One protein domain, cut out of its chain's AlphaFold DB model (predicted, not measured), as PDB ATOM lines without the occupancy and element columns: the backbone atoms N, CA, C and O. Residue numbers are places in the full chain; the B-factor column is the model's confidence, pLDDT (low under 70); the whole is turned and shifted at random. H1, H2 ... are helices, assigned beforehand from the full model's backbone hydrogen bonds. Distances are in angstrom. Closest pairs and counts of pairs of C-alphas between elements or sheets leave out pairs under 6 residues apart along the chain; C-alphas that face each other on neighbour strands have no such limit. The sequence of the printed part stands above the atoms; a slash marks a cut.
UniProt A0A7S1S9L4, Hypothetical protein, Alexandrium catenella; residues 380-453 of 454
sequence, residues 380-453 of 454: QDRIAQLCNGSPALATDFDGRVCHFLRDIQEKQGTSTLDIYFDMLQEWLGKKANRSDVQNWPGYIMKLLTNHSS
ATOM      1  N   GLN A 380     154.937 223.984 108.991       94.19
ATOM      2  CA  GLN A 380     154.714 223.298 107.717       94.19
ATOM      3  C   GLN A 380     155.136 224.158 106.520       94.19
ATOM      4  O   GLN A 380     155.768 223.640 105.603       94.19
ATOM      5  N   ASP A 381     154.878 225.466 106.557       94.19
ATOM      6  CA  ASP A 381     155.310 226.398 105.512       94.19
ATOM      7  C   ASP A 381     156.843 226.468 105.416       94.19
ATOM      8  O   ASP A 381     157.397 226.425 104.316       94.19
ATOM      9  N   ARG A 382     157.548 226.500 106.557       94.88
ATOM     10  CA  ARG A 382     159.023 226.467 106.597       94.88
ATOM     11  C   ARG A 382     159.588 225.146 106.074       94.88
ATOM     12  O   ARG A 382     160.540 225.156 105.297       94.88
ATOM     13  N   ILE A 383     158.978 224.016 106.437       96.56
ATOM     14  CA  ILE A 383     159.361 222.698 105.905       96.56
ATOM     15  C   ILE A 383     159.166 222.660 104.385       96.56
ATOM     16  O   ILE A 383     160.063 222.231 103.664       96.56
ATOM     17  N   ALA A 384     158.036 223.157 103.880       95.94
ATOM     18  CA  ALA A 384     157.773 223.208 102.446       95.94
ATOM     19  C   ALA A 384     158.801 224.078 101.700       95.94
ATOM     20  O   ALA A 384     159.285 223.683 100.640       95.94
ATOM     21  N   GLN A 385     159.183 225.230 102.262       95.69
ATOM     22  CA  GLN A 385     160.235 226.084 101.700       95.69
ATOM     23  C   GLN A 385     161.596 225.378 101.664       95.69
ATOM     24  O   GLN A 385     162.268 225.409 100.634       95.69
ATOM     25  N   LEU A 386     161.970 224.686 102.742       96.06
ATOM     26  CA  LEU A 386     163.216 223.922 102.825       96.06
ATOM     27  C   LEU A 386     163.262 222.773 101.800       96.06
ATOM     28  O   LEU A 386     164.290 222.542 101.161       96.06
ATOM     29  N   CYS A 387     162.140 222.080 101.596       95.25
ATOM     30  CA  CYS A 387     162.015 221.019 100.593       95.25
ATOM     31  C   CYS A 387     162.113 221.537  99.152       95.25
ATOM     32  O   CYS A 387     162.569 220.810  98.277       95.25
ATOM     33  N   ASN A 388     161.740 222.791  98.883       93.50
ATOM     34  CA  ASN A 388     161.906 223.373  97.546       93.50
ATOM     35  C   ASN A 388     163.381 223.645  97.198       93.50
ATOM     36  O   ASN A 388     163.725 223.713  96.020       93.50
ATOM     37  N   GLY A 389     164.242 223.817  98.207       89.75
ATOM     38  CA  GLY A 389     165.670 224.107  98.045       89.75
ATOM     39  C   GLY A 389     166.601 222.921  98.310       89.75
ATOM     40  O   GLY A 389     167.815 223.110  98.316       89.75
ATOM     41  N   SER A 390     166.073 221.721  98.568       94.19
ATOM     42  CA  SER A 390     166.880 220.556  98.946       94.19
ATOM     43  C   SER A 390     166.311 219.237  98.399       94.19
ATOM     44  O   SER A 390     165.144 219.177  98.022       94.19
ATOM     45  N   PRO A 391     167.094 218.140  98.376       95.25
ATOM     46  CA  PRO A 391     166.594 216.815  97.981       95.25
ATOM     47  C   PRO A 391     165.640 216.160  99.003       95.25
ATOM     48  O   PRO A 391     165.143 215.049  98.769       95.25
ATOM     49  N   ALA A 392     165.430 216.801 100.159       95.38
ATOM     50  CA  ALA A 392     164.559 216.318 101.222       95.38
ATOM     51  C   ALA A 392     163.081 216.562 100.877       95.38
ATOM     52  O   ALA A 392     162.711 217.598 100.332       95.38
ATOM     53  N   LEU A 393     162.216 215.617 101.236       96.56
ATOM     54  CA  LEU A 393     160.770 215.686 101.033       96.56
ATOM     55  C   LEU A 393     160.056 215.982 102.351       96.56
ATOM     56  O   LEU A 393     160.550 215.654 103.428       96.56
ATOM     57  N   ALA A 394     158.830 216.500 102.270       95.31
ATOM     58  CA  ALA A 394     158.006 216.757 103.453       95.31
ATOM     59  C   ALA A 394     157.776 215.489 104.304       95.31
ATOM     60  O   ALA A 394     157.668 215.570 105.523       95.31
ATOM     61  N   THR A 395     157.764 214.304 103.682       95.88
ATOM     62  CA  THR A 395     157.643 213.009 104.375       95.88
ATOM     63  C   THR A 395     158.862 212.643 105.221       95.88
ATOM     64  O   THR A 395     158.749 211.789 106.096       95.88
ATOM     65  N   ASP A 396     160.019 213.262 104.969       96.81
ATOM     66  CA  ASP A 396     161.241 213.025 105.743       96.81
ATOM     67  C   ASP A 396     161.226 213.768 107.089       96.81
ATOM     68  O   ASP A 396     161.945 213.398 108.018       96.81
ATOM     69  N   PHE A 397     160.361 214.778 107.220       96.75
ATOM     70  CA  PHE A 397     160.073 215.473 108.472       96.75
ATOM     71  C   PHE A 397     159.014 214.690 109.249       96.75
ATOM     72  O   PHE A 397     157.871 215.121 109.410       96.75
ATOM     73  N   ASP A 398     159.395 213.499 109.708       95.06
ATOM     74  CA  ASP A 398     158.508 212.619 110.462       95.06
ATOM     75  C   ASP A 398     158.061 213.243 111.803       95.06
ATOM     76  O   ASP A 398     158.478 214.336 112.204       95.06
ATOM     77  N   GLY A 399     157.190 212.541 112.533       93.38
ATOM     78  CA  GLY A 399     156.661 213.040 113.804       93.38
ATOM     79  C   GLY A 399     157.738 213.404 114.834       93.38
ATOM     80  O   GLY A 399     157.497 214.287 115.652       93.38
ATOM     81  N   ARG A 400     158.925 212.781 114.781       95.88
ATOM     82  CA  ARG A 400     160.036 213.058 115.703       95.88
ATOM     83  C   ARG A 400     160.735 214.356 115.327       95.88
ATOM     84  O   ARG A 400     160.913 215.207 116.192       95.88
ATOM     85  N   VAL A 401     161.053 214.533 114.043       96.38
ATOM     86  CA  VAL A 401     161.660 215.772 113.526       96.38
ATOM     87  C   VAL A 401     160.729 216.959 113.766       96.38
ATOM     88  O   VAL A 401     161.141 217.976 114.321       96.38
ATOM     89  N   CYS A 402     159.446 216.810 113.424       96.00
ATOM     90  CA  CYS A 402     158.446 217.852 113.649       96.00
ATOM     91  C   CYS A 402     158.285 218.195 115.134       96.00
ATOM     92  O   CYS A 402     158.112 219.362 115.478       96.00
ATOM     93  N   HIS A 403     158.325 217.193 116.018       94.75
ATOM     94  CA  HIS A 403     158.244 217.433 117.454       94.75
ATOM     95  C   HIS A 403     159.472 218.181 117.973       94.75
ATOM     96  O   HIS A 403     159.299 219.148 118.704       94.75
ATOM     97  N   PHE A 404     160.679 217.807 117.542       95.81
ATOM     98  CA  PHE A 404     161.916 218.478 117.947       95.81
ATOM     99  C   PHE A 404     161.960 219.946 117.497       95.81
ATOM    100  O   PHE A 404     162.277 220.834 118.284       95.81
ATOM    101  N   LEU A 405     161.576 220.228 116.249       95.56
ATOM    102  CA  LEU A 405     161.494 221.599 115.735       95.56
ATOM    103  C   LEU A 405     160.432 222.426 116.474       95.56
ATOM    104  O   LEU A 405     160.647 223.605 116.753       95.56
ATOM    105  N   ARG A 406     159.300 221.811 116.837       95.44
ATOM    106  CA  ARG A 406     158.287 222.463 117.674       95.44
ATOM    107  C   ARG A 406     158.821 222.750 119.077       95.44
ATOM    108  O   ARG A 406     158.602 223.840 119.585       95.44
ATOM    109  N   ASP A 407     159.562 221.820 119.665       94.38
ATOM    110  CA  ASP A 407     160.204 222.002 120.966       94.38
ATOM    111  C   ASP A 407     161.183 223.181 120.953       94.38
ATOM    112  O   ASP A 407     161.180 223.983 121.886       94.38
ATOM    113  N   ILE A 408     161.977 223.335 119.888       93.50
ATOM    114  CA  ILE A 408     162.835 224.514 119.694       93.50
ATOM    115  C   ILE A 408     161.983 225.781 119.609       93.50
ATOM    116  O   ILE A 408     162.266 226.757 120.301       93.50
ATOM    117  N   GLN A 409     160.919 225.770 118.802       93.94
ATOM    118  CA  GLN A 409     160.025 226.919 118.657       93.94
ATOM    119  C   GLN A 409     159.415 227.350 119.996       93.94
ATOM    120  O   GLN A 409     159.360 228.542 120.291       93.94
ATOM    121  N   GLU A 410     158.954 226.387 120.794       91.69
ATOM    122  CA  GLU A 410     158.286 226.621 122.074       91.69
ATOM    123  C   GLU A 410     159.271 227.057 123.167       91.69
ATOM    124  O   GLU A 410     158.952 227.949 123.950       91.69
ATOM    125  N   LYS A 411     160.470 226.463 123.218       92.06
ATOM    126  CA  LYS A 411     161.461 226.730 124.277       92.06
ATOM    127  C   LYS A 411     162.363 227.923 123.975       92.06
ATOM    128  O   LYS A 411     162.736 228.650 124.890       92.06
ATOM    129  N   GLN A 412     162.753 228.097 122.715       91.62
ATOM    130  CA  GLN A 412     163.802 229.033 122.292       91.62
ATOM    131  C   GLN A 412     163.284 230.127 121.347       91.62
ATOM    132  O   GLN A 412     164.027 231.053 121.021       91.62
ATOM    133  N   GLY A 413     162.020 230.049 120.918       92.00
ATOM    134  CA  GLY A 413     161.373 231.045 120.066       92.00
ATOM    135  C   GLY A 413     161.582 230.834 118.562       92.00
ATOM    136  O   GLY A 413     162.343 229.981 118.102       92.00
ATOM    137  N   THR A 414     160.878 231.640 117.762       92.19
ATOM    138  CA  THR A 414     160.842 231.518 116.293       92.19
ATOM    139  C   THR A 414     162.139 231.930 115.604       92.19
ATOM    140  O   THR A 414     162.449 231.367 114.559       92.19
ATOM    141  N   SER A 415     162.898 232.866 116.184       91.88
ATOM    142  CA  SER A 415     164.199 233.304 115.658       91.88
ATOM    143  C   SER A 415     165.235 232.191 115.718       91.88
ATOM    144  O   SER A 415     165.999 231.998 114.782       91.88
ATOM    145  N   THR A 416     165.237 231.422 116.804       92.88
ATOM    146  CA  THR A 416     166.138 230.280 116.945       92.88
ATOM    147  C   THR A 416     165.730 229.172 115.988       92.88
ATOM    148  O   THR A 416     166.576 228.603 115.310       92.88
ATOM    149  N   LEU A 417     164.422 228.939 115.833       94.88
ATOM    150  CA  LEU A 417     163.909 228.030 114.812       94.88
ATOM    151  C   LEU A 417     164.393 228.415 113.399       94.88
ATOM    152  O   LEU A 417     164.748 227.521 112.642       94.88
ATOM    153  N   ASP A 418     164.438 229.707 113.050       94.88
ATOM    154  CA  ASP A 418     164.982 230.167 111.757       94.88
ATOM    155  C   ASP A 418     166.452 229.771 111.568       94.88
ATOM    156  O   ASP A 418     166.790 229.213 110.531       94.88
ATOM    157  N   ILE A 419     167.293 229.928 112.597       94.88
ATOM    158  CA  ILE A 419     168.709 229.517 112.558       94.88
ATOM    159  C   ILE A 419     168.840 228.017 112.262       94.88
ATOM    160  O   ILE A 419     169.647 227.606 111.427       94.88
ATOM    161  N   TYR A 420     168.011 227.183 112.899       95.88
ATOM    162  CA  TYR A 420     167.996 225.747 112.617       95.88
ATOM    163  C   TYR A 420     167.563 225.441 111.176       95.88
ATOM    164  O   TYR A 420     168.105 224.518 110.568       95.88
ATOM    165  N   PHE A 421     166.610 226.193 110.613       96.88
ATOM    166  CA  PHE A 421     166.199 226.028 109.215       96.88
ATOM    167  C   PHE A 421     167.283 226.483 108.230       96.88
ATOM    168  O   PHE A 421     167.515 225.769 107.255       96.88
ATOM    169  N   ASP A 422     167.991 227.579 108.506       95.69
ATOM    170  CA  ASP A 422     169.123 228.047 107.695       95.69
ATOM    171  C   ASP A 422     170.258 227.012 107.685       95.69
ATOM    172  O   ASP A 422     170.774 226.636 106.629       95.69
ATOM    173  N   MET A 423     170.590 226.464 108.860       96.19
ATOM    174  CA  MET A 423     171.563 225.380 108.991       96.19
ATOM    175  C   MET A 423     171.105 224.132 108.219       96.19
ATOM    176  O   MET A 423     171.880 223.547 107.458       96.19
ATOM    177  N   LEU A 424     169.848 223.707 108.376       97.00
ATOM    178  CA  LEU A 424     169.320 222.572 107.617       97.00
ATOM    179  C   LEU A 424     169.389 222.832 106.110       97.00
ATOM    180  O   LEU A 424     169.757 221.929 105.363       97.00
ATOM    181  N   GLN A 425     169.090 224.045 105.654       96.06
ATOM    182  CA  GLN A 425     169.173 224.400 104.241       96.06
ATOM    183  C   GLN A 425     170.603 224.265 103.711       96.06
ATOM    184  O   GLN A 425     170.808 223.659 102.658       96.06
ATOM    185  N   GLU A 426     171.595 224.744 104.463       94.94
ATOM    186  CA  GLU A 426     173.004 224.611 104.098       94.94
ATOM    187  C   GLU A 426     173.430 223.137 103.995       94.94
ATOM    188  O   GLU A 426     174.052 222.719 103.015       94.94
ATOM    189  N   TRP A 427     173.094 222.320 104.994       95.38
ATOM    190  CA  TRP A 427     173.569 220.937 105.067       95.38
ATOM    191  C   TRP A 427     172.816 219.977 104.152       95.38
ATOM    192  O   TRP A 427     173.435 219.089 103.562       95.38
ATOM    193  N   LEU A 428     171.503 220.148 103.999       95.31
ATOM    194  CA  LEU A 428     170.715 219.349 103.063       95.31
ATOM    195  C   LEU A 428     171.033 219.747 101.612       95.31
ATOM    196  O   LEU A 428     171.071 218.872 100.750       95.31
ATOM    197  N   GLY A 429     171.355 221.021 101.353       92.06
ATOM    198  CA  GLY A 429     171.799 221.507 100.041       92.06
ATOM    199  C   GLY A 429     173.159 220.957  99.588       92.06
ATOM    200  O   GLY A 429     173.416 220.869  98.392       92.06
ATOM    201  N   LYS A 430     174.016 220.503 100.518       94.19
ATOM    202  CA  LYS A 430     175.282 219.810 100.194       94.19
ATOM    203  C   LYS A 430     175.072 218.412  99.594       94.19
ATOM    204  O   LYS A 430     176.038 217.801  99.137       94.19
ATOM    205  N   LYS A 431     173.851 217.866  99.623       94.75
ATOM    206  CA  LYS A 431     173.527 216.574  99.005       94.75
ATOM    207  C   LYS A 431     173.084 216.797  97.566       94.75
ATOM    208  O   LYS A 431     172.122 217.515  97.318       94.75
ATOM    209  N   ALA A 432     173.794 216.173  96.627       90.00
ATOM    210  CA  ALA A 432     173.504 216.312  95.204       90.00
ATOM    211  C   ALA A 432     172.267 215.496  94.817       90.00
ATOM    212  O   ALA A 432     171.454 215.949  94.017       90.00
ATOM    213  N   ASN A 433     172.106 214.308  95.410       94.12
ATOM    214  CA  ASN A 433     171.005 213.406  95.109       94.12
ATOM    215  C   ASN A 433     170.302 212.919  96.373       94.12
ATOM    216  O   ASN A 433     170.899 212.728  97.434       94.12
ATOM    217  N   ARG A 434     169.010 212.605  96.233       91.56
ATOM    218  CA  ARG A 434     168.215 211.996  97.307       91.56
ATOM    219  C   ARG A 434     168.792 210.656  97.785       91.56
ATOM    220  O   ARG A 434     168.681 210.323  98.962       91.56
ATOM    221  N   SER A 435     169.409 209.901  96.876       94.62
ATOM    222  CA  SER A 435     170.026 208.595  97.140       94.62
ATOM    223  C   SER A 435     171.277 208.657  98.018       94.62
ATOM    224  O   SER A 435     171.695 207.623  98.529       94.62
ATOM    225  N   ASP A 436     171.863 209.842  98.222       94.38
ATOM    226  CA  ASP A 436     173.085 210.016  99.023       94.38
ATOM    227  C   ASP A 436     172.838 209.780 100.524       94.38
ATOM    228  O   ASP A 436     173.777 209.646 101.311       94.38
ATOM    229  N   VAL A 437     171.568 209.748 100.936       95.81
ATOM    230  CA  VAL A 437     171.140 209.532 102.316       95.81
ATOM    231  C   VAL A 437     170.094 208.419 102.341       95.81
ATOM    232  O   VAL A 437     168.992 208.567 101.820       95.81
ATOM    233  N   GLN A 438     170.427 207.298 102.987       93.44
ATOM    234  CA  GLN A 438     169.520 206.148 103.105       93.44
ATOM    235  C   GLN A 438     168.357 206.393 104.078       93.44
ATOM    236  O   GLN A 438     167.266 205.868 103.881       93.44
ATOM    237  N   ASN A 439     168.578 207.186 105.131       96.56
ATOM    238  CA  ASN A 439     167.582 207.478 106.163       96.56
ATOM    239  C   ASN A 439     167.513 208.986 106.428       96.56
ATOM    240  O   ASN A 439     168.207 209.504 107.306       96.56
ATOM    241  N   TRP A 440     166.676 209.682 105.658       96.44
ATOM    242  CA  TRP A 440     166.510 211.134 105.750       96.44
ATOM    243  C   TRP A 440     166.018 211.615 107.124       96.44
ATOM    244  O   TRP A 440     166.688 212.483 107.682       96.44
ATOM    245  N   PRO A 441     164.963 211.038 107.743       97.25
ATOM    246  CA  PRO A 441     164.555 211.439 109.092       97.25
ATOM    247  C   PRO A 441     165.680 211.306 110.128       97.25
ATOM    248  O   PRO A 441     165.903 212.203 110.939       97.25
ATOM    249  N   GLY A 442     166.433 210.199 110.083       96.12
ATOM    250  CA  GLY A 442     167.568 209.975 110.983       96.12
ATOM    251  C   GLY A 442     168.724 210.950 110.743       96.12
ATOM    252  O   GLY A 442     169.334 211.435 111.695       96.12
ATOM    253  N   TYR A 443     169.005 211.270 109.480       97.00
ATOM    254  CA  TYR A 443     170.031 212.239 109.104       97.00
ATOM    255  C   TYR A 443     169.669 213.661 109.551       97.00
ATOM    256  O   TYR A 443     170.491 214.322 110.185       97.00
ATOM    257  N   ILE A 444     168.431 214.098 109.299       97.31
ATOM    258  CA  ILE A 444     167.917 215.407 109.725       97.31
ATOM    259  C   ILE A 444     167.974 215.523 111.251       97.31
ATOM    260  O   ILE A 444     168.498 216.509 111.764       97.31
ATOM    261  N   MET A 445     167.524 214.497 111.987       97.06
ATOM    262  CA  MET A 445     167.625 214.501 113.450       97.06
ATOM    263  C   MET A 445     169.066 214.635 113.936       97.06
ATOM    264  O   MET A 445     169.309 215.408 114.855       97.06
ATOM    265  N   LYS A 446     170.019 213.931 113.312       96.31
ATOM    266  CA  LYS A 446     171.434 214.002 113.696       96.31
ATOM    267  C   LYS A 446     171.997 215.416 113.527       96.31
ATOM    268  O   LYS A 446     172.709 215.882 114.413       96.31
ATOM    269  N   LEU A 447     171.660 216.097 112.427       95.88
ATOM    270  CA  LEU A 447     172.042 217.496 112.205       95.88
ATOM    271  C   LEU A 447     171.460 218.412 113.291       95.88
ATOM    272  O   LEU A 447     172.194 219.196 113.885       95.88
ATOM    273  N   LEU A 448     170.171 218.251 113.600       95.69
ATOM    274  CA  LEU A 448     169.483 219.041 114.623       95.69
ATOM    275  C   LEU A 448     170.081 218.849 116.028       95.69
ATOM    276  O   LEU A 448     170.281 219.825 116.745       95.69
ATOM    277  N   THR A 449     170.416 217.618 116.423       92.81
ATOM    278  CA  THR A 449     171.032 217.343 117.735       92.81
ATOM    279  C   THR A 449     172.479 217.807 117.840       92.81
ATOM    280  O   THR A 449     172.879 218.292 118.896       92.81
ATOM    281  N   ASN A 450     173.265 217.676 116.767       89.56
ATOM    282  CA  ASN A 450     174.663 218.103 116.781       89.56
ATOM    283  C   ASN A 450     174.771 219.624 116.918       89.56
ATOM    284  O   ASN A 450     175.648 220.104 117.621       89.56
ATOM    285  N   HIS A 451     173.851 220.367 116.302       81.00
ATOM    286  CA  HIS A 451     173.844 221.823 116.390       81.00
ATOM    287  C   HIS A 451     173.355 222.359 117.740       81.00
ATOM    288  O   HIS A 451     173.761 223.434 118.151       81.00
ATOM    289  N   SER A 452     172.534 221.596 118.466       67.62
ATOM    290  CA  SER A 452     172.098 221.960 119.823       67.62
ATOM    291  C   SER A 452     173.207 221.845 120.883       67.62
ATOM    292  O   SER A 452     172.940 222.141 122.049       67.62
ATOM    293  N   SER A 453     174.387 221.332 120.520       50.94
ATOM    294  CA  SER A 453     175.498 221.061 121.446       50.94
ATOM    295  C   SER A 453     176.607 222.123 121.407       50.94
ATOM    296  O   SER A 453     177.539 222.020 122.203       50.94
TER     297      SER A 453
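Overview. This is residues 380 to 453 of the 454 residues of the protein "Hypothetical protein" of Alexandrium catenella (UniProt A0A7S1S9L4). The longest helix, H3, is the core of a small helical domain: H2 folds back from its first end as a splayed hairpin, H1 lies side by side with a part of it, and H4 crosses it at a steep angle. The tight turn between H2 and H3 lies toward one end of the long axis, and the link from H3 to H4 lies at the other. The printed part has 74 residues with four named helices, H1, H2, H3 and H4 in that order, and no named strand; the class is all helix. The whole is compact, with a radius of gyration of the C-alphas of 11.4 A, and its outline is elongated, 34 by 21 by 20 A.

Along the chain. H3 holds residues 414 to 429 and measures 22.0 A from first to last C-alpha; C-alpha 414 is at (160.842, 231.518, 116.293). H2, residues 399 to 412, is 19.5 A long. H1, residues 380 to 388, begins at C-alpha 380 at (154.714, 223.298, 107.717) and is 12.5 A long. H4, residues 440 to 451, is 16.8 A long and ends at C-alpha 451 at (173.844, 221.823, 116.390).

Arrangement. H3 is the hub and touches the three other helices. H2 and H3 form a helical hairpin and run opposite ways at a steep tilt of 42 degrees. They touch through residues 405 to 409 of H2 and 416 to 417 of H3, and their closest C-alphas, those of Gln 409 and Leu 417, are 5.6 A apart. H1 touches residues 421 to 425 of H3, the same way at a shallow tilt of 23 degrees; the closest C-alphas, of Leu 386 and Gln 425, are 6.1 A apart. H4 touches residues 420 to 424 of H3, opposite ways at a steep tilt of 57 degrees; the closest C-alphas, of Tyr 420 and Leu 448, are 7.2 A apart. H2 and H4 only just touch, with 3 pairs of C-alphas within 8 A, through residue 401 of H2 and residues 441 to 445 of H4. The closest C-alphas there, of Val 401 and Met 445, are 6.1 A apart, and the two helices run the same way at a shallow tilt of 24 degrees. The helix packing is part aligned, part crossed: of the four pairs that touch, 2 are at a shallow tilt. H1 is apart from H2 and from H4. In H1, H2, H3 and H4 every O i to N i+4 pair is within hydrogen-bond range.

Size, cuts and confidence. The two C-alphas farthest apart, those of Lys 411 and Ser 435, are 33.7 A apart. The printed part has no cut. The link from H2 to H3 is tight, with 1 residue; those from H1 to H2 and from H3 to H4 are short, with 10 residues each. The mean pLDDT of the printed part is 93.6, and residues 452 to 453 are under 70.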